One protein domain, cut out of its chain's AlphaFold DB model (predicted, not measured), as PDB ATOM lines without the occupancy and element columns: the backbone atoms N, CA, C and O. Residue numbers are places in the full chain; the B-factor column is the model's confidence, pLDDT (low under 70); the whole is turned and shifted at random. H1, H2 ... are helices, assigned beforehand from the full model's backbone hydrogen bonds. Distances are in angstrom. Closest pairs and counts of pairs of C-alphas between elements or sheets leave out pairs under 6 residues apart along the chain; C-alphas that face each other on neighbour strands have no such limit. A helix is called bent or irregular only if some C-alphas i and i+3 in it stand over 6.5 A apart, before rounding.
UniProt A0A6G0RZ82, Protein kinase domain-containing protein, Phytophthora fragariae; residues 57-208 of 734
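Overview. This is residues 57 to 208 of the 734 residues of the protein "Protein kinase domain-containing protein" of Phytophthora fragariae (UniProt A0A6G0RZ82). This is a rod of helices in two halves set end to end, with one long helix, H5, running along much of its length and shared by both. In one half H1 and H4 pack on the first part of H5, and H2 packs on H1 and H4 away from H5; in the other the hairpin of H7 and H8 packs beside the last part of H5 through H8, the short H3 packs on H7, and the short H6 turns the corner after H5. The printed part has 152 residues with eight named helices, H1 to H8 in chain order, and no named strand, and its class is all helix. It is only just compact, close to loose, with a radius of gyration of the C-alphas of 17.6 A, and spans 57 by 27 by 25 A.

Arrangement. The hub is H5, residues 124 to 149, which touches four helices. It touches H4, residues 102 to 120, with residues 125 to 130 alone, at a shallow tilt of 12 degrees, opposite ways; the closest C-alphas, of Val 117 and Lys 126, are 6.2 A apart, and the two form a helical hairpin. With residues 129 to 133 alone H5 touches H1, residues 57 to 66, closest at the C-alphas of Phe 58 and Trp 129, 6.2 A apart. H2, residues 72 to 90, touches H4 at a shallow tilt of 13 degrees, opposite ways, with the C-alphas of Ile 75 and Ala 116 closest at 6.8 A. H2 also forms a helical hairpin with H1, closest at the C-alphas of Glu 66 and Ala 72, 5.1 A apart. H8, residues 184 to 200, touches H5 residues 141 to 148 alone, at a shallow tilt of 30 degrees, the same way, with the C-alphas of Ile 141 and Glu 186 closest at 6.7 A. H7, residues 161 to 181, forms a helical hairpin with H8, closest at the C-alphas of Ile 164 and Leu 197, 6.3 A apart. H7 has a kink of 58 degrees near residue 175 and is irregular, C-alphas 177 and 180 being 8.0 A apart. It touches H4 at a steep tilt of 40 degrees, H7 with residues 174 to 181 alone and H4 with residues 102 to 107 alone; the C-alphas of Gly 103 and Tyr 178 are closest at 4.9 A. H3, residues 95 to 100, touches H7 residues 167 to 174 alone, closest at the C-alphas of Ala 100 and Leu 171, 4.9 A apart. H6, residues 151 to 158, only just touches H5, only at the corner, with 3 pairs of C-alphas within 8 A, the closest being Leu 148 and Ile 154 at 6.0 A. H1, H2, H4, H5, H7 and H8 make an up and down bundle, each running against the one before it in the chain. Every O i to N i+4 pair is within hydrogen-bond range in H1, H2, H3, H6 and H8; in H4 it is 13 of 15, in H5 21 of 22 and in H7 15 of 17.

Along the chain. H5 measures 39.4 A from C-alpha 124 at (515.872, 512.515, 614.009) to C-alpha 149 at (499.975, 496.702, 581.672). H7 measures 28.2 A, H4 26.6 A, H2 25.5 A and H8 24.9 A. H1 begins at C-alpha 57, (502.523, 513.307, 604.315), and H8 ends at C-alpha 200, (502.297, 505.350, 568.707).

Size, cuts and confidence. The two C-alphas farthest apart, of Lys 70 and Gly 203, are 56.8 A apart. The printed part has no cut, and its links between helices are tight. The mean pLDDT of the printed part is 80.6; it is under 70 at residues 66 to 78, 81, 115 to 127, 177 and 204 to 207.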
ATOM      1  N   GLN A  57     502.119 513.658 602.957       81.00
ATOM      2  CA  GLN A  57     502.523 513.307 604.315       81.00
ATOM      3  C   GLN A  57     503.643 514.222 604.827       81.00
ATOM      4  O   GLN A  57     503.599 514.669 605.980       81.00
ATOM      5  N   PHE A  58     504.604 514.570 603.964       82.94
ATOM      6  CA  PHE A  58     505.643 515.552 604.279       82.94
ATOM      7  C   PHE A  58     505.027 516.916 604.614       82.94
ATOM      8  O   PHE A  58     505.274 517.450 605.695       82.94
ATOM      9  N   LEU A  59     504.150 517.450 603.756       84.06
ATOM     10  CA  LEU A  59     503.500 518.751 603.968       84.06
ATOM     11  C   LEU A  59     502.642 518.792 605.241       84.06
ATOM     12  O   LEU A  59     502.685 519.765 606.002       84.06
ATOM     13  N   LYS A  60     501.896 517.716 605.520       84.12
ATOM     14  CA  LYS A  60     501.105 517.563 606.750       84.12
ATOM     15  C   LYS A  60     501.988 517.603 607.994       84.12
ATOM     16  O   LYS A  60     501.609 518.222 608.991       84.12
ATOM     17  N   THR A  61     503.145 516.952 607.943       79.75
ATOM     18  CA  THR A  61     504.078 516.875 609.073       79.75
ATOM     19  C   THR A  61     504.836 518.190 609.246       79.75
ATOM     20  O   THR A  61     504.862 518.734 610.348       79.75
ATOM     21  N   LEU A  62     505.298 518.800 608.153       77.94
ATOM     22  CA  LEU A  62     505.934 520.119 608.142       77.94
ATOM     23  C   LEU A  62     505.024 521.205 608.742       77.94
ATOM     24  O   LEU A  62     505.475 522.054 609.511       77.94
ATOM     25  N   ARG A  63     503.717 521.149 608.455       82.69
ATOM     26  CA  ARG A  63     502.706 522.054 609.028       82.69
ATOM     27  C   ARG A  63     502.529 521.883 610.541       82.69
ATOM     28  O   ARG A  63     502.187 522.851 611.221       82.69
ATOM     29  N   LYS A  64     502.712 520.672 611.078       81.12
ATOM     30  CA  LYS A  64     502.685 520.444 612.532       81.12
ATOM     31  C   LYS A  64     503.914 521.074 613.182       81.12
ATOM     32  O   LYS A  64     503.745 521.829 614.133       81.12
ATOM     33  N   GLU A  65     505.097 520.843 612.615       72.69
ATOM     34  CA  GLU A  65     506.367 521.381 613.125       72.69
ATOM     35  C   GLU A  65     506.447 522.914 613.065       72.69
ATOM     36  O   GLU A  65     506.985 523.540 613.979       72.69
ATOM     37  N   GLU A  66     505.839 523.547 612.050       69.19
ATOM     38  CA  GLU A  66     505.727 525.013 611.933       69.19
ATOM     39  C   GLU A  66     505.199 525.665 613.224       69.19
ATOM     40  O   GLU A  66     505.676 526.727 613.626       69.19
ATOM     41  N   ARG A  67     504.237 525.022 613.904       67.88
ATOM     42  CA  ARG A  67     503.568 525.572 615.098       67.88
ATOM     43  C   ARG A  67     504.450 525.601 616.343       67.88
ATOM     44  O   ARG A  67     504.117 526.310 617.290       67.88
ATOM     45  N   PHE A  68     505.535 524.831 616.359       65.19
ATOM     46  CA  PHE A  68     506.355 524.611 617.552       65.19
ATOM     47  C   PHE A  68     507.799 525.110 617.398       65.19
ATOM     48  O   PHE A  68     508.578 525.031 618.348       65.19
ATOM     49  N   THR A  69     508.162 525.672 616.238       67.19
ATOM     50  CA  THR A  69     509.519 526.166 615.967       67.19
ATOM     51  C   THR A  69     509.671 527.681 616.136       67.19
ATOM     52  O   THR A  69     508.784 528.470 615.820       67.19
ATOM     53  N   LYS A  70     510.865 528.110 616.571       62.44
ATOM     54  CA  LYS A  70     511.278 529.526 616.593       62.44
ATOM     55  C   LYS A  70     511.540 530.094 615.188       62.44
ATOM     56  O   LYS A  70     511.558 531.307 615.032       62.44
ATOM     57  N   ASN A  71     511.693 529.234 614.174       61.31
ATOM     58  CA  ASN A  71     511.936 529.598 612.770       61.31
ATOM     59  C   ASN A  71     510.660 529.508 611.904       61.31
ATOM     60  O   ASN A  71     510.735 529.233 610.702       61.31
ATOM     61  N   ALA A  72     509.481 529.723 612.499       62.06
ATOM     62  CA  ALA A  72     508.184 529.494 611.855       62.06
ATOM     63  C   ALA A  72     508.011 530.252 610.525       62.06
ATOM     64  O   ALA A  72     507.456 529.705 609.579       62.06
ATOM     65  N   VAL A  73     508.552 531.471 610.407       56.50
ATOM     66  CA  VAL A  73     508.473 532.281 609.175       56.50
ATOM     67  C   VAL A  73     509.199 531.613 608.000       56.50
ATOM     68  O   VAL A  73     508.656 531.551 606.897       56.50
ATOM     69  N   ALA A  74     510.399 531.074 608.230       54.56
ATOM     70  CA  ALA A  74     511.182 530.403 607.193       54.56
ATOM     71  C   ALA A  74     510.532 529.077 606.762       54.56
ATOM     72  O   ALA A  74     510.469 528.780 605.569       54.56
ATOM     73  N   ILE A  75     509.988 528.318 607.721       65.44
ATOM     74  CA  ILE A  75     509.233 527.088 607.438       65.44
ATOM     75  C   ILE A  75     507.936 527.382 606.689       65.44
ATOM     76  O   ILE A  75     507.616 526.662 605.752       65.44
ATOM     77  N   ASN A  76     507.218 528.450 607.035       65.62
ATOM     78  CA  ASN A  76     506.009 528.846 606.317       65.62
ATOM     79  C   ASN A  76     506.321 529.195 604.857       65.62
ATOM     80  O   ASN A  76     505.615 528.744 603.959       65.62
ATOM     81  N   PHE A  77     507.405 529.940 604.605       60.19
ATOM     82  CA  PHE A  77     507.816 530.291 603.246       60.19
ATOM     83  C   PHE A  77     508.180 529.051 602.418       60.19
ATOM     84  O   PHE A  77     507.650 528.875 601.322       60.19
ATOM     85  N   LEU A  78     509.012 528.161 602.974       65.94
ATOM     86  CA  LEU A  78     509.352 526.878 602.353       65.94
ATOM     87  C   LEU A  78     508.094 526.050 602.071       65.94
ATOM     88  O   LEU A  78     507.894 525.591 600.953       65.94
ATOM     89  N   ARG A  79     507.227 525.892 603.078       79.69
ATOM     90  CA  ARG A  79     505.983 525.134 602.956       79.69
ATOM     91  C   ARG A  79     505.111 525.705 601.843       79.69
ATOM     92  O   ARG A  79     504.647 524.930 601.028       79.69
ATOM     93  N   ARG A  80     504.912 527.025 601.771       71.38
ATOM     94  CA  ARG A  80     504.074 527.649 600.730       71.38
ATOM     95  C   ARG A  80     504.630 527.450 599.322       71.38
ATOM     96  O   ARG A  80     503.844 527.241 598.403       71.38
ATOM     97  N   ASP A  81     505.950 527.520 599.146       67.81
ATOM     98  CA  ASP A  81     506.586 527.253 597.849       67.81
ATOM     99  C   ASP A  81     506.405 525.786 597.427       67.81
ATOM    100  O   ASP A  81     506.021 525.501 596.291       67.81
ATOM    101  N   VAL A  82     506.611 524.854 598.362       77.44
ATOM    102  CA  VAL A  82     506.475 523.413 598.110       77.44
ATOM    103  C   VAL A  82     505.013 523.017 597.915       77.44
ATOM    104  O   VAL A  82     504.728 522.311 596.957       77.44
ATOM    105  N   GLU A  83     504.086 523.509 598.747       82.62
ATOM    106  CA  GLU A  83     502.631 523.327 598.589       82.62
ATOM    107  C   GLU A  83     502.203 523.778 597.193       82.62
ATOM    108  O   GLU A  83     501.618 522.990 596.465       82.62
ATOM    109  N   LYS A  84     502.600 524.979 596.745       78.94
ATOM    110  CA  LYS A  84     502.263 525.464 595.398       78.94
ATOM    111  C   LYS A  84     502.732 524.502 594.295       78.94
ATOM    112  O   LYS A  84     501.976 524.224 593.364       78.94
ATOM    113  N   LYS A  85     503.972 524.004 594.373       79.88
ATOM    114  CA  LYS A  85     504.550 523.094 593.363       79.88
ATOM    115  C   LYS A  85     503.914 521.702 593.405       79.88
ATOM    116  O   LYS A  85     503.611 521.146 592.353       79.88
ATOM    117  N   VAL A  86     503.681 521.168 594.602       85.44
ATOM    118  CA  VAL A  86     503.022 519.875 594.832       85.44
ATOM    119  C   VAL A  86     501.559 519.920 594.396       85.44
ATOM    120  O   VAL A  86     501.114 519.009 593.708       85.44
ATOM    121  N   ASP A  87     500.832 520.987 594.716       85.00
ATOM    122  CA  ASP A  87     499.442 521.180 594.299       85.00
ATOM    123  C   ASP A  87     499.347 521.283 592.775       85.00
ATOM    124  O   ASP A  87     498.512 520.617 592.168       85.00
ATOM    125  N   THR A  88     500.251 522.042 592.139       82.62
ATOM    126  CA  THR A  88     500.332 522.130 590.668       82.62
ATOM    127  C   THR A  88     500.521 520.742 590.059       82.62
ATOM    128  O   THR A  88     499.776 520.346 589.167       82.62
ATOM    129  N   TYR A  89     501.468 519.973 590.594       86.50
ATOM    130  CA  TYR A  89     501.756 518.613 590.158       86.50
ATOM    131  C   TYR A  89     500.573 517.642 590.369       86.50
ATOM    132  O   TYR A  89     500.224 516.883 589.467       86.50
ATOM    133  N   ASN A  90     499.929 517.673 591.540       86.62
ATOM    134  CA  ASN A  90     498.800 516.798 591.874       86.62
ATOM    135  C   ASN A  90     497.510 517.191 591.132       86.62
ATOM    136  O   ASN A  90     496.627 516.352 590.969       86.62
ATOM    137  N   SER A  91     497.400 518.443 590.678       85.69
ATOM    138  CA  SER A  91     496.252 518.947 589.913       85.69
ATOM    139  C   SER A  91     496.265 518.574 588.427       85.69
ATOM    140  O   SER A  91     495.245 518.750 587.765       85.69
ATOM    141  N   GLU A  92     497.382 518.067 587.891       88.38
ATOM    142  CA  GLU A  92     497.483 517.643 586.489       88.38
ATOM    143  C   GLU A  92     496.631 516.378 586.257       88.38
ATOM    144  O   GLU A  92     496.932 515.318 586.796       88.38
ATOM    145  N   PRO A  93     495.554 516.427 585.460       88.56
ATOM    146  CA  PRO A  93     494.671 515.272 585.311       88.56
ATOM    147  C   PRO A  93     495.287 514.129 584.491       88.56
ATOM    148  O   PRO A  93     494.836 512.992 584.611       88.56
ATOM    149  N   ARG A  94     496.293 514.402 583.647       90.38
ATOM    150  CA  ARG A  94     496.885 513.409 582.737       90.38
ATOM    151  C   ARG A  94     497.943 512.582 583.465       90.38
ATOM    152  O   ARG A  94     499.016 513.094 583.799       90.38
ATOM    153  N   LEU A  95     497.693 511.286 583.654       92.75
ATOM    154  CA  LEU A  95     498.568 510.416 584.453       92.75
ATOM    155  C   LEU A  95     499.973 510.307 583.848       92.75
ATOM    156  O   LEU A  95     500.975 510.429 584.548       92.75
ATOM    157  N   LEU A  96     500.075 510.156 582.527       93.88
ATOM    158  CA  LEU A  96     501.378 510.064 581.857       93.88
ATOM    159  C   LEU A  96     502.171 511.380 581.922       93.88
ATOM    160  O   LEU A  96     503.397 511.351 582.027       93.88
ATOM    161  N   MET A  97     501.490 512.532 581.929       91.88
ATOM    162  CA  MET A  97     502.142 513.832 582.118       91.88
ATOM    163  C   MET A  97     502.652 513.999 583.553       91.88
ATOM    164  O   MET A  97     503.759 514.497 583.774       91.88
ATOM    165  N   ARG A  98     501.886 513.521 584.541       91.38
ATOM    166  CA  ARG A  98     502.346 513.437 585.933       91.38
ATOM    167  C   ARG A  98     503.538 512.508 586.083       91.38
ATOM    168  O   ARG A  98     504.482 512.841 586.795       91.38
ATOM    169  N   TRP A  99     503.557 511.372 585.389       92.88
ATOM    170  CA  TRP A  99     504.743 510.516 585.368       92.88
ATOM    171  C   TRP A  99     505.962 511.251 584.813       92.88
ATOM    172  O   TRP A  99     507.033 511.201 585.419       92.88
ATOM    173  N   ALA A 100     505.797 511.995 583.717       90.31
ATOM    174  CA  ALA A 100     506.885 512.750 583.104       90.31
ATOM    175  C   ALA A 100     507.526 513.771 584.065       90.31
ATOM    176  O   ALA A 100     508.748 513.931 584.076       90.31
ATOM    177  N   HIS A 101     506.731 514.376 584.951       88.56
ATOM    178  CA  HIS A 101     507.197 515.323 585.969       88.56
ATOM    179  C   HIS A 101     507.772 514.677 587.244       88.56
ATOM    180  O   HIS A 101     508.184 515.404 588.152       88.56
ATOM    181  N   THR A 102     507.841 513.342 587.339       88.88
ATOM    182  CA  THR A 102     508.263 512.636 588.565       88.88
ATOM    183  C   THR A 102     509.633 513.085 589.061       88.88
ATOM    184  O   THR A 102     509.761 513.463 590.222       88.88
ATOM    185  N   GLY A 103     510.644 513.113 588.188       84.25
ATOM    186  CA  GLY A 103     511.998 513.515 588.582       84.25
ATOM    187  C   GLY A 103     512.050 514.948 589.127       84.25
ATOM    188  O   GLY A 103     512.706 515.214 590.133       84.25
ATOM    189  N   TYR A 104     511.280 515.861 588.525       82.38
ATOM    190  CA  TYR A 104     511.164 517.239 588.994       82.38
ATOM    191  C   TYR A 104     510.557 517.329 590.391       82.38
ATOM    192  O   TYR A 104     511.152 517.949 591.276       82.38
ATOM    193  N   ILE A 105     509.398 516.706 590.612       86.25
ATOM    194  CA  ILE A 105     508.709 516.825 591.898       86.25
ATOM    195  C   ILE A 105     509.459 516.091 593.020       86.25
ATOM    196  O   ILE A 105     509.521 516.601 594.139       86.25
ATOM    197  N   VAL A 106     510.123 514.970 592.710       86.12
ATOM    198  CA  VAL A 106     511.035 514.274 593.633       86.12
ATOM    199  C   VAL A 106     512.166 515.202 594.064       86.12
ATOM    200  O   VAL A 106     512.364 515.394 595.263       86.12
ATOM    201  N   ARG A 107     512.835 515.876 593.118       80.00
ATOM    202  CA  ARG A 107     513.893 516.850 593.432       80.00
ATOM    203  C   ARG A 107     513.395 517.971 594.341       80.00
ATOM    204  O   ARG A 107     514.096 518.368 595.271       80.00
ATOM    205  N   ILE A 108     512.199 518.503 594.073       78.88
ATOM    206  CA  ILE A 108     511.593 519.567 594.886       78.88
ATOM    207  C   ILE A 108     511.341 519.084 596.317       78.88
ATOM    208  O   ILE A 108     511.728 519.780 597.256       78.88
ATOM    209  N   ILE A 109     510.747 517.902 596.500       82.38
ATOM    210  CA  ILE A 109     510.433 517.365 597.830       82.38
ATOM    211  C   ILE A 109     511.708 516.964 598.579       82.38
ATOM    212  O   ILE A 109     511.863 517.356 599.731       82.38
ATOM    213  N   HIS A 110     512.669 516.294 597.938       77.62
ATOM    214  CA  HIS A 110     513.972 515.990 598.543       77.62
ATOM    215  C   HIS A 110     514.676 517.256 599.031       77.62
ATOM    216  O   HIS A 110     515.071 517.350 600.196       77.62
ATOM    217  N   ARG A 111     514.768 518.282 598.172       73.31
ATOM    218  CA  ARG A 111     515.338 519.576 598.565       73.31
ATOM    219  C   ARG A 111     514.537 520.225 599.680       73.31
ATOM    220  O   ARG A 111     515.145 520.868 600.529       73.31
ATOM    221  N   ALA A 112     513.217 520.072 599.711       74.75
ATOM    222  CA  ALA A 112     512.369 520.604 600.771       74.75
ATOM    223  C   ALA A 112     512.565 519.886 602.112       74.75
ATOM    224  O   ALA A 112     512.596 520.545 603.148       74.75
ATOM    225  N   ILE A 113     512.736 518.565 602.104       74.19
ATOM    226  CA  ILE A 113     513.045 517.771 603.297       74.19
ATOM    227  C   ILE A 113     514.397 518.211 603.854       74.19
ATOM    228  O   ILE A 113     514.474 518.598 605.021       74.19
ATOM    229  N   GLU A 114     515.436 518.259 603.011       73.06
ATOM    230  CA  GLU A 114     516.740 518.802 603.405       73.06
ATOM    231  C   GLU A 114     516.577 520.229 603.942       73.06
ATOM    232  O   GLU A 114     517.060 520.500 605.042       73.06
ATOM    233  N   SER A 115     515.803 521.076 603.230       69.12
ATOM    234  CA  SER A 115     515.425 522.465 603.575       69.12
ATOM    235  C   SER A 115     514.722 522.611 604.929       69.12
ATOM    236  O   SER A 115     514.914 523.604 605.629       69.12
ATOM    237  N   ALA A 116     513.920 521.637 605.331       66.81
ATOM    238  CA  ALA A 116     513.210 521.666 606.595       66.81
ATOM    239  C   ALA A 116     514.107 521.187 607.744       66.81
ATOM    240  O   ALA A 116     514.150 521.836 608.792       66.81
ATOM    241  N   VAL A 117     514.882 520.115 607.538       67.69
ATOM    242  CA  VAL A 117     515.676 519.456 608.589       67.69
ATOM    243  C   VAL A 117     516.620 520.417 609.292       67.69
ATOM    244  O   VAL A 117     516.600 520.524 610.516       67.69
ATOM    245  N   GLY A 118     517.447 521.160 608.566       63.69
ATOM    246  CA  GLY A 118     518.360 522.089 609.249       63.69
ATOM    247  C   GLY A 118     517.731 523.439 609.607       63.69
ATOM    248  O   GLY A 118     518.324 524.131 610.428       63.69
ATOM    249  N   ILE A 119     516.562 523.834 609.065       61.44
ATOM    250  CA  ILE A 119     515.820 524.991 609.616       61.44
ATOM    251  C   ILE A 119     515.285 524.625 611.001       61.44
ATOM    252  O   ILE A 119     515.304 525.454 611.909       61.44
ATOM    253  N   LEU A 120     514.829 523.386 611.166       64.25
ATOM    254  CA  LEU A 120     514.285 522.874 612.419       64.25
ATOM    255  C   LEU A 120     515.362 522.345 613.367       64.25
ATOM    256  O   LEU A 120     515.096 522.197 614.552       64.25
ATOM    257  N   GLU A 121     516.578 522.100 612.875       63.09
ATOM    258  CA  GLU A 121     517.692 521.523 613.639       63.09
ATOM    259  C   GLU A 121     517.418 520.095 614.160       63.09
ATOM    260  O   GLU A 121     518.199 519.575 614.956       63.09
ATOM    261  N   PHE A 122     516.345 519.453 613.683       63.09
ATOM    262  CA  PHE A 122     515.887 518.121 614.076       63.09
ATOM    263  C   PHE A 122     516.366 517.067 613.073       63.09
ATOM    264  O   PHE A 122     515.730 516.820 612.052       63.09
ATOM    265  N   THR A 123     517.490 516.411 613.364       55.81
ATOM    266  CA  THR A 123     518.034 515.343 612.507       55.81
ATOM    267  C   THR A 123     517.299 514.011 612.652       55.81
ATOM    268  O   THR A 123     517.360 513.199 611.737       55.81
ATOM    269  N   SER A 124     516.595 513.773 613.766       59.28
ATOM    270  CA  SER A 124     515.872 512.515 614.009       59.28
ATOM    271  C   SER A 124     514.641 512.348 613.112       59.28
ATOM    272  O   SER A 124     514.396 511.251 612.630       59.28
ATOM    273  N   ALA A 125     513.925 513.438 612.808       62.44
ATOM    274  CA  ALA A 125     512.757 513.423 611.919       62.44
ATOM    275  C   ALA A 125     513.125 513.279 610.428       62.44
ATOM    276  O   ALA A 125     512.263 512.987 609.604       62.44
ATOM    277  N   LYS A 126     514.407 513.471 610.069       66.50
ATOM    278  CA  LYS A 126     514.887 513.349 608.684       66.50
ATOM    279  C   LYS A 126     514.595 511.957 608.126       66.50
ATOM    280  O   LYS A 126     514.024 511.856 607.048       66.50
ATOM    281  N   MET A 127     514.966 510.913 608.869       69.94
ATOM    282  CA  MET A 127     514.768 509.524 608.442       69.94
ATOM    283  C   MET A 127     513.286 509.210 608.249       69.94
ATOM    284  O   MET A 127     512.911 508.736 607.187       69.94
ATOM    285  N   GLU A 128     512.437 509.598 609.201       78.50
ATOM    286  CA  GLU A 128     510.988 509.380 609.115       78.50
ATOM    287  C   GLU A 128     510.354 510.080 607.900       78.50
ATOM    288  O   GLU A 128     509.457 509.533 607.263       78.50
ATOM    289  N   TRP A 129     510.808 511.291 607.549       80.25
ATOM    290  CA  TRP A 129     510.290 512.018 606.383       80.25
ATOM    291  C   TRP A 129     510.744 511.420 605.059       80.25
ATOM    292  O   TRP A 129     509.937 511.350 604.133       80.25
ATOM    293  N   PHE A 130     512.002 510.981 604.967       78.50
ATOM    294  CA  PHE A 130     512.490 510.269 603.789       78.50
ATOM    295  C   PHE A 130     511.799 508.913 603.639       78.50
ATOM    296  O   PHE A 130     511.306 508.618 602.561       78.50
ATOM    297  N   GLU A 131     511.678 508.127 604.708       81.12
ATOM    298  CA  GLU A 131     510.995 506.827 604.686       81.12
ATOM    299  C   GLU A 131     509.521 506.959 604.293       81.12
ATOM    300  O   GLU A 131     509.039 506.212 603.442       81.12
ATOM    301  N   ALA A 132     508.807 507.944 604.849       82.19
ATOM    302  CA  ALA A 132     507.425 508.214 604.461       82.19
ATOM    303  C   ALA A 132     507.314 508.585 602.974       82.19
ATOM    304  O   ALA A 132     506.408 508.112 602.287       82.19
ATOM    305  N   PHE A 133     508.241 509.404 602.473       85.62
ATOM    306  CA  PHE A 133     508.257 509.814 601.073       85.62
ATOM    307  C   PHE A 133     508.612 508.660 600.121       85.62
ATOM    308  O   PHE A 133     507.956 508.485 599.096       85.62
ATOM    309  N   GLU A 134     509.580 507.816 600.474       84.88
ATOM    310  CA  GLU A 134     509.883 506.590 599.726       84.88
ATOM    311  C   GLU A 134     508.697 505.612 599.727       84.88
ATOM    312  O   GLU A 134     508.422 504.964 598.715       84.88
ATOM    313  N   GLY A 135     507.927 505.558 600.819       84.25
ATOM    314  CA  GLY A 135     506.664 504.822 600.883       84.25
ATOM    315  C   GLY A 135     505.644 505.299 599.842       84.25
ATOM    316  O   GLY A 135     505.087 504.478 599.110       84.25
ATOM    317  N   GLU A 136     505.447 506.619 599.718       86.88
ATOM    318  CA  GLU A 136     504.589 507.220 598.681       86.88
ATOM    319  C   GLU A 136     505.098 506.874 597.262       86.88
ATOM    320  O   GLU A 136     504.311 506.503 596.386       86.88
ATOM    321  N   ARG A 137     506.422 506.902 597.032       88.56
ATOM    322  CA  ARG A 137     507.036 506.505 595.746       88.56
ATOM    323  C   ARG A 137     506.784 505.036 595.407       88.56
ATOM    324  O   ARG A 137     506.435 504.722 594.267       88.56
ATOM    325  N   LYS A 138     506.911 504.130 596.382       86.69
ATOM    326  CA  LYS A 138     506.694 502.684 596.192       86.69
ATOM    327  C   LYS A 138     505.242 502.367 595.840       86.69
ATOM    328  O   LYS A 138     505.002 501.588 594.920       86.69
ATOM    329  N   GLN A 139     504.278 503.011 596.503       84.12
ATOM    330  CA  GLN A 139     502.851 502.876 596.169       84.12
ATOM    331  C   GLN A 139     502.566 503.314 594.728       84.12
ATOM    332  O   GLN A 139     501.866 502.631 593.979       84.12
ATOM    333  N   ARG A 140     503.183 504.424 594.316       87.31
ATOM    334  CA  ARG A 140     503.030 504.982 592.976       87.31
ATOM    335  C   ARG A 140     503.605 504.078 591.883       87.31
ATOM    336  O   ARG A 140     502.985 503.928 590.834       87.31
ATOM    337  N   ILE A 141     504.752 503.438 592.120       89.44
ATOM    338  CA  ILE A 141     505.347 502.469 591.181       89.44
ATOM    339  C   ILE A 141     504.335 501.376 590.813       89.44
ATOM    340  O   ILE A 141     504.134 501.126 589.624       89.44
ATOM    341  N   SER A 142     503.660 500.779 591.801       88.00
ATOM    342  CA  SER A 142     502.653 499.733 591.562       88.00
ATOM    343  C   SER A 142     501.492 500.242 590.702       88.00
ATOM    344  O   SER A 142     501.134 499.613 589.709       88.00
ATOM    345  N   PHE A 143     500.964 501.429 591.016       89.38
ATOM    346  CA  PHE A 143     499.875 502.047 590.253       89.38
ATOM    347  C   PHE A 143     500.238 502.273 588.772       89.38
ATOM    348  O   PHE A 143     499.455 501.948 587.876       89.38
ATOM    349  N   TYR A 144     501.439 502.788 588.483       91.94
ATOM    350  CA  TYR A 144     501.864 503.014 587.096       91.94
ATOM    351  C   TYR A 144     502.238 501.719 586.366       91.94
ATOM    352  O   TYR A 144     502.040 501.636 585.155       91.94
ATOM    353  N   GLN A 145     502.718 500.687 587.063       91.56
ATOM    354  CA  GLN A 145     502.913 499.360 586.465       91.56
ATOM    355  C   GLN A 145     501.586 498.754 585.994       91.56
ATOM    356  O   GLN A 145     501.509 498.262 584.867       91.56
ATOM    357  N   GLU A 146     500.532 498.851 586.807       91.19
ATOM    358  CA  GLU A 146     499.181 498.424 586.424       91.19
ATOM    359  C   GLU A 146     498.643 499.230 585.236       91.19
ATOM    360  O   GLU A 146     498.095 498.657 584.293       91.19
ATOM    361  N   LEU A 147     498.853 500.554 585.235       91.38
ATOM    362  CA  LEU A 147     498.470 501.413 584.114       91.38
ATOM    363  C   LEU A 147     499.178 501.012 582.811       91.38
ATOM    364  O   LEU A 147     498.541 500.953 581.762       91.38
ATOM    365  N   LEU A 148     500.485 500.729 582.860       90.19
ATOM    366  CA  LEU A 148     501.260 500.335 581.680       90.19
ATOM    367  C   LEU A 148     500.899 498.937 581.155       90.19
ATOM    368  O   LEU A 148     501.099 498.671 579.960       90.19
ATOM    369  N   ALA A 149     500.410 498.050 582.024       92.12
ATOM    370  CA  ALA A 149     499.975 496.702 581.672       92.12
ATOM    371  C   ALA A 149     498.615 496.690 580.948       92.12
ATOM    372  O   ALA A 149     498.380 495.825 580.103       92.12
ATOM    373  N   ASP A 150     497.744 497.664 581.221       93.00
ATOM    374  CA  ASP A 150     496.447 497.808 580.559       93.00
ATOM    375  C   ASP A 150     496.574 498.584 579.236       93.00
ATOM    376  O   ASP A 150     496.659 499.815 579.198       93.00
ATOM    377  N   SER A 151     496.548 497.854 578.115       89.50
ATOM    378  CA  SER A 151     496.657 498.434 576.771       89.50
ATOM    379  C   SER A 151     495.531 499.417 576.431       89.50
ATOM    380  O   SER A 151     495.751 500.346 575.655       89.50
ATOM    381  N   GLY A 152     494.327 499.227 576.980       90.50
ATOM    382  CA  GLY A 152     493.188 500.110 576.732       90.50
ATOM    383  C   GLY A 152     493.338 501.429 577.481       90.50
ATOM    384  O   GLY A 152     493.233 502.498 576.876       90.50
ATOM    385  N   ARG A 153     493.658 501.357 578.778       91.75
ATOM    386  CA  ARG A 153     493.872 502.543 579.621       91.75
ATOM    387  C   ARG A 153     495.061 503.367 579.152       91.75
ATOM    388  O   ARG A 153     494.925 504.578 579.027       91.75
ATOM    389  N   ILE A 154     496.196 502.740 578.836       92.00
ATOM    390  CA  ILE A 154     497.367 503.499 578.384       92.00
ATOM    391  C   ILE A 154     497.120 504.196 577.040       92.00
ATOM    392  O   ILE A 154     497.530 505.338 576.870       92.00
ATOM    393  N   THR A 155     496.408 503.555 576.106       90.50
ATOM    394  CA  THR A 155     496.070 504.173 574.813       90.50
ATOM    395  C   THR A 155     495.138 505.369 575.009       90.50
ATOM    396  O   THR A 155     495.317 506.402 574.369       90.50
ATOM    397  N   LEU A 156     494.176 505.260 575.934       90.94
ATOM    398  CA  LEU A 156     493.299 506.371 576.303       90.94
ATOM    399  C   LEU A 156     494.088 507.538 576.926       90.94
ATOM    400  O   LEU A 156     493.866 508.684 576.549       90.94
ATOM    401  N   GLU A 157     495.029 507.247 577.829       93.44
ATOM    402  CA  GLU A 157     495.891 508.251 578.474       93.44
ATOM    403  C   GLU A 157     496.912 508.892 577.519       93.44
ATOM    404  O   GLU A 157     497.303 510.043 577.710       93.44
ATOM    405  N   MET A 158     497.369 508.171 576.491       92.62
ATOM    406  CA  MET A 158     498.251 508.722 575.454       92.62
ATOM    407  C   MET A 158     497.547 509.785 574.612       92.62
ATOM    408  O   MET A 158     498.178 510.770 574.231       92.62
ATOM    409  N   GLY A 159     496.244 509.629 574.375       92.69
ATOM    410  CA  GLY A 159     495.439 510.610 573.657       92.69
ATOM    411  C   GLY A 159     495.824 510.740 572.181       92.69
ATOM    412  O   GLY A 159     496.077 509.753 571.492       92.69
ATOM    413  N   ASP A 160     495.802 511.973 571.672       91.06
ATOM    414  CA  ASP A 160     496.155 512.274 570.283       91.06
ATOM    415  C   ASP A 160     497.678 512.411 570.077       91.06
ATOM    416  O   ASP A 160     498.470 512.457 571.018       91.06
ATOM    417  N   ASN A 161     498.112 512.519 568.817       89.94
ATOM    418  CA  ASN A 161     499.533 512.670 568.491       89.94
ATOM    419  C   ASN A 161     500.167 513.938 569.106       89.94
ATOM    420  O   ASN A 161     501.372 513.969 569.335       89.94
ATOM    421  N   CYS A 162     499.376 514.983 569.383       86.88
ATOM    422  CA  CYS A 162     499.863 516.203 570.031       86.88
ATOM    423  C   CYS A 162     500.212 515.927 571.498       86.88
ATOM    424  O   CYS A 162     501.302 516.278 571.946       86.88
ATOM    425  N   GLN A 163     499.341 515.214 572.212       91.31
ATOM    426  CA  GLN A 163     499.573 514.787 573.587       91.31
ATOM    427  C   GLN A 163     500.734 513.791 573.695       91.31
ATOM    428  O   GLN A 163     501.577 513.944 574.576       91.31
ATOM    429  N   ILE A 164     500.848 512.832 572.768       91.12
ATOM    430  CA  ILE A 164     501.996 511.909 572.713       91.12
ATOM    431  C   ILE A 164     503.309 512.689 572.559       91.12
ATOM    432  O   ILE A 164     504.242 512.458 573.329       91.12
ATOM    433  N   ARG A 165     503.382 513.638 571.611       88.00
ATOM    434  CA  ARG A 165     504.565 514.502 571.412       88.00
ATOM    435  C   ARG A 165     504.893 515.317 572.657       88.00
ATOM    436  O   ARG A 165     506.063 515.428 573.024       88.00
ATOM    437  N   GLU A 166     503.873 515.871 573.301       89.38
ATOM    438  CA  GLU A 166     504.016 516.657 574.522       89.38
ATOM    439  C   GLU A 166     504.628 515.814 575.652       89.38
ATOM    440  O   GLU A 166     505.699 516.148 576.159       89.38
ATOM    441  N   ILE A 167     504.012 514.671 575.979       91.00
ATOM    442  CA  ILE A 167     504.487 513.750 577.024       91.00
ATOM    443  C   ILE A 167     505.905 513.269 576.709       91.00
ATOM    444  O   ILE A 167     506.770 513.274 577.585       91.00
ATOM    445  N   TYR A 168     506.163 512.872 575.461       89.06
ATOM    446  CA  TYR A 168     507.470 512.376 575.041       89.06
ATOM    447  C   TYR A 168     508.569 513.431 575.221       89.06
ATOM    448  O   TYR A 168     509.646 513.122 575.724       89.06
ATOM    449  N   THR A 169     508.294 514.684 574.859       86.38
ATOM    450  CA  THR A 169     509.266 515.785 574.974       86.38
ATOM    451  C   THR A 169     509.561 516.123 576.434       86.38
ATOM    452  O   THR A 169     510.723 516.288 576.804       86.38
ATOM    453  N   VAL A 170     508.535 516.153 577.290       87.44
ATOM    454  CA  VAL A 170     508.720 516.351 578.737       87.44
ATOM    455  C   VAL A 170     509.505 515.190 579.347       87.44
ATOM    456  O   VAL A 170     510.391 515.421 580.163       87.44
ATOM    457  N   LEU A 171     509.251 513.948 578.924       85.94
ATOM    458  CA  LEU A 171     510.031 512.787 579.361       85.94
ATOM    459  C   LEU A 171     511.493 512.863 578.918       85.94
ATOM    460  O   LEU A 171     512.366 512.516 579.710       85.94
ATOM    461  N   LEU A 172     511.774 513.314 577.690       80.56
ATOM    462  CA  LEU A 172     513.148 513.539 577.224       80.56
ATOM    463  C   LEU A 172     513.871 514.537 578.126       80.56
ATOM    464  O   LEU A 172     514.953 514.236 578.621       80.56
ATOM    465  N   TYR A 173     513.244 515.681 578.404       79.56
ATOM    466  CA  TYR A 173     513.806 516.668 579.322       79.56
ATOM    467  C   TYR A 173     513.975 516.106 580.737       79.56
ATOM    468  O   TYR A 173     515.007 516.298 581.370       79.56
ATOM    469  N   SER A 174     512.988 515.353 581.227       76.31
ATOM    470  CA  SER A 174     513.024 514.717 582.546       76.31
ATOM    471  C   SER A 174     514.180 513.721 582.679       76.31
ATOM    472  O   SER A 174     514.872 513.690 583.697       76.31
ATOM    473  N   ARG A 175     514.439 512.941 581.623       77.62
ATOM    474  CA  ARG A 175     515.589 512.037 581.527       77.62
ATOM    475  C   ARG A 175     516.902 512.815 581.579       77.62
ATOM    476  O   ARG A 175     517.787 512.420 582.328       77.62
ATOM    477  N   ASP A 176     517.025 513.890 580.812       72.25
ATOM    478  CA  ASP A 176     518.292 514.617 580.691       72.25
ATOM    479  C   ASP A 176     518.617 515.414 581.972       72.25
ATOM    480  O   ASP A 176     519.762 515.437 582.412       72.25
ATOM    481  N   GLU A 177     517.606 515.985 582.633       68.38
ATOM    482  CA  GLU A 177     517.790 516.887 583.782       68.38
ATOM    483  C   GLU A 177     517.582 516.235 585.160       68.38
ATOM    484  O   GLU A 177     518.086 516.731 586.170       68.38
ATOM    485  N   TYR A 178     516.802 515.151 585.243       72.75
ATOM    486  CA  TYR A 178     516.350 514.572 586.518       72.75
ATOM    487  C   TYR A 178     516.543 513.056 586.619       72.75
ATOM    488  O   TYR A 178     516.056 512.449 587.575       72.75
ATOM    489  N   ALA A 179     517.272 512.414 585.698       70.19
ATOM    490  CA  ALA A 179     517.511 510.967 585.765       70.19
ATOM    491  C   ALA A 179     518.120 510.511 587.101       70.19
ATOM    492  O   ALA A 179     517.816 509.414 587.570       70.19
ATOM    493  N   SER A 180     518.944 511.351 587.734       75.62
ATOM    494  CA  SER A 180     519.601 511.047 589.009       75.62
ATOM    495  C   SER A 180     518.655 510.966 590.208       75.62
ATOM    496  O   SER A 180     519.054 510.436 591.248       75.62
ATOM    497  N   GLU A 181     517.447 511.518 590.075       81.19
ATOM    498  CA  GLU A 181     516.400 511.539 591.103       81.19
ATOM    499  C   GLU A 181     515.534 510.269 591.059       81.19
ATOM    500  O   GLU A 181     514.872 509.924 592.041       81.19
ATOM    501  N   LEU A 182     515.547 509.556 589.928       80.38
ATOM    502  CA  LEU A 182     514.700 508.391 589.690       80.38
ATOM    503  C   LEU A 182     515.321 507.094 590.235       80.38
ATOM    504  O   LEU A 182     516.479 506.750 589.957       80.38
ATOM    505  N   SER A 183     514.513 506.312 590.951       84.88
ATOM    506  CA  SER A 183     514.861 504.954 591.379       84.88
ATOM    507  C   SER A 183     515.021 504.013 590.176       84.88
ATOM    508  O   SER A 183     514.621 504.326 589.053       84.88
ATOM    509  N   ALA A 184     515.614 502.833 590.383       85.88
ATOM    510  CA  ALA A 184     515.738 501.835 589.314       85.88
ATOM    511  C   ALA A 184     514.362 501.416 588.757       85.88
ATOM    512  O   ALA A 184     514.178 501.340 587.543       85.88
ATOM    513  N   SER A 185     513.375 501.225 589.636       87.00
ATOM    514  CA  SER A 185     512.002 500.881 589.252       87.00
ATOM    515  C   SER A 185     511.313 502.004 588.475       87.00
ATOM    516  O   SER A 185     510.667 501.740 587.463       87.00
ATOM    517  N   GLU A 186     511.492 503.264 588.887       90.00
ATOM    518  CA  GLU A 186     510.950 504.417 588.156       90.00
ATOM    519  C   GLU A 186     511.603 504.568 586.775       90.00
ATOM    520  O   GLU A 186     510.910 504.822 585.791       90.00
ATOM    521  N   ARG A 187     512.921 504.344 586.668       87.06
ATOM    522  CA  ARG A 187     513.629 504.333 585.378       87.06
ATOM    523  C   ARG A 187     513.087 503.255 584.441       87.06
ATOM    524  O   ARG A 187     512.877 503.542 583.266       87.06
ATOM    525  N   ASN A 188     512.786 502.060 584.949       86.94
ATOM    526  CA  ASN A 188     512.201 500.981 584.145       86.94
ATOM    527  C   ASN A 188     510.804 501.330 583.608       86.94
ATOM    528  O   ASN A 188     510.509 501.067 582.441       86.94
ATOM    529  N   ILE A 189     509.954 501.956 584.430       89.38
ATOM    530  CA  ILE A 189     508.639 502.454 583.991       89.38
ATOM    531  C   ILE A 189     508.821 503.544 582.929       89.38
ATOM    532  O   ILE A 189     508.177 503.490 581.884       89.38
ATOM    533  N   THR A 190     509.734 504.492 583.149       87.25
ATOM    534  CA  THR A 190     510.049 505.560 582.189       87.25
ATOM    535  C   THR A 190     510.531 505.006 580.846       87.25
ATOM    536  O   THR A 190     510.053 505.445 579.802       87.25
ATOM    537  N   LEU A 191     511.416 504.005 580.846       85.50
ATOM    538  CA  LEU A 191     511.870 503.323 579.627       85.50
ATOM    539  C   LEU A 191     510.718 502.605 578.912       85.50
ATOM    540  O   LEU A 191     510.535 502.783 577.710       85.50
ATOM    541  N   SER A 192     509.889 501.869 579.657       89.31
ATOM    542  CA  SER A 192     508.705 501.193 579.105       89.31
ATOM    543  C   SER A 192     507.719 502.190 578.483       89.31
ATOM    544  O   SER A 192     507.127 501.930 577.434       89.31
ATOM    545  N   LEU A 193     507.547 503.354 579.110       90.19
ATOM    546  CA  LEU A 193     506.701 504.425 578.600       90.19
ATOM    547  C   LEU A 193     507.287 505.051 577.326       90.19
ATOM    548  O   LEU A 193     506.543 505.252 576.366       90.19
ATOM    549  N   PHE A 194     508.603 505.294 577.269       88.25
ATOM    550  CA  PHE A 194     509.279 505.763 576.053       88.25
ATOM    551  C   PHE A 194     509.044 504.829 574.866       88.25
ATOM    552  O   PHE A 194     508.731 505.307 573.775       88.25
ATOM    553  N   GLU A 195     509.178 503.516 575.065       87.81
ATOM    554  CA  GLU A 195     508.954 502.525 574.009       87.81
ATOM    555  C   GLU A 195     507.520 502.581 573.479       87.81
ATOM    556  O   GLU A 195     507.313 502.665 572.267       87.81
ATOM    557  N   LYS A 196     506.526 502.599 574.375       91.44
ATOM    558  CA  LYS A 196     505.115 502.628 573.973       91.44
ATOM    559  C   LYS A 196     504.731 503.945 573.294       91.44
ATOM    560  O   LYS A 196     504.040 503.917 572.280       91.44
ATOM    561  N   LEU A 197     505.211 505.087 573.796       90.25
ATOM    562  CA  LEU A 197     504.985 506.387 573.153       90.25
ATOM    563  C   LEU A 197     505.622 506.426 571.763       90.25
ATOM    564  O   LEU A 197     504.980 506.858 570.813       90.25
ATOM    565  N   LYS A 198     506.853 505.918 571.616       87.50
ATOM    566  CA  LYS A 198     507.563 505.878 570.329       87.50
ATOM    567  C   LYS A 198     506.854 505.003 569.292       87.50
ATOM    568  O   LYS A 198     506.907 505.319 568.112       87.50
ATOM    569  N   GLN A 199     506.192 503.924 569.715       88.88
ATOM    570  CA  GLN A 199     505.407 503.064 568.820       88.88
ATOM    571  C   GLN A 199     504.134 503.738 568.290       88.88
ATOM    572  O   GLN A 199     503.690 503.401 567.197       88.88
ATOM    573  N   GLN A 200     503.541 504.652 569.062       88.50
ATOM    574  CA  GLN A 200     502.297 505.350 568.707       88.50
ATOM    575  C   GLN A 200     502.534 506.740 568.102       88.50
ATOM    576  O   GLN A 200     501.609 507.361 567.580       88.50
ATOM    577  N   LEU A 201     503.763 507.246 568.189       85.69
ATOM    578  CA  LEU A 201     504.126 508.561 567.697       85.69
ATOM    579  C   LEU A 201     504.186 508.579 566.166       85.69
ATOM    580  O   LEU A 201     504.985 507.873 565.552       85.69
ATOM    581  N   ASN A 202     503.398 509.463 565.559       80.69
ATOM    582  CA  ASN A 202     503.463 509.755 564.133       80.69
ATOM    583  C   ASN A 202     504.283 511.033 563.893       80.69
ATOM    584  O   ASN A 202     503.879 512.122 564.309       80.69
ATOM    585  N   GLY A 203     505.396 510.907 563.165       72.06
ATOM    586  CA  GLY A 203     506.297 512.010 562.808       72.06
ATOM    587  C   GLY A 203     507.623 511.991 563.573       72.06
ATOM    588  O   GLY A 203     507.809 511.213 564.506       72.06
ATOM    589  N   ASP A 204     508.553 512.847 563.156       62.88
ATOM    590  CA  ASP A 204     509.884 512.921 563.758       62.88
ATOM    591  C   ASP A 204     509.873 513.698 565.079       62.88
ATOM    592  O   ASP A 204     509.189 514.714 565.244       62.88
ATOM    593  N   ILE A 205     510.677 513.224 566.028       62.09
ATOM    594  CA  ILE A 205     510.953 513.939 567.272       62.09
ATOM    595  C   ILE A 205     512.019 514.983 566.963       62.09
ATOM    596  O   ILE A 205     513.149 514.646 566.610       62.09
ATOM    597  N   ILE A 206     511.658 516.253 567.120       57.03
ATOM    598  CA  ILE A 206     512.618 517.352 567.094       57.03
ATOM    599  C   ILE A 206     513.522 517.177 568.319       57.03
ATOM    600  O   ILE A 206     513.034 516.955 569.428       57.03
ATOM    601  N   SER A 207     514.840 517.230 568.124       67.88
ATOM    602  CA  SER A 207     515.808 517.218 569.224       67.88
ATOM    603  C   SER A 207     515.420 518.249 570.282       67.88
ATOM    604  O   SER A 207     515.074 519.377 569.925       67.88
ATOM    605  N   LEU A 208     515.506 517.878 571.560       71.31
ATOM    606  CA  LEU A 208     515.146 518.752 572.672       71.31
ATOM    607  C   LEU A 208     515.922 520.082 572.578       71.31
ATOM    608  O   LEU A 208     517.156 520.065 572.630       71.31
TER     609      LEU A 208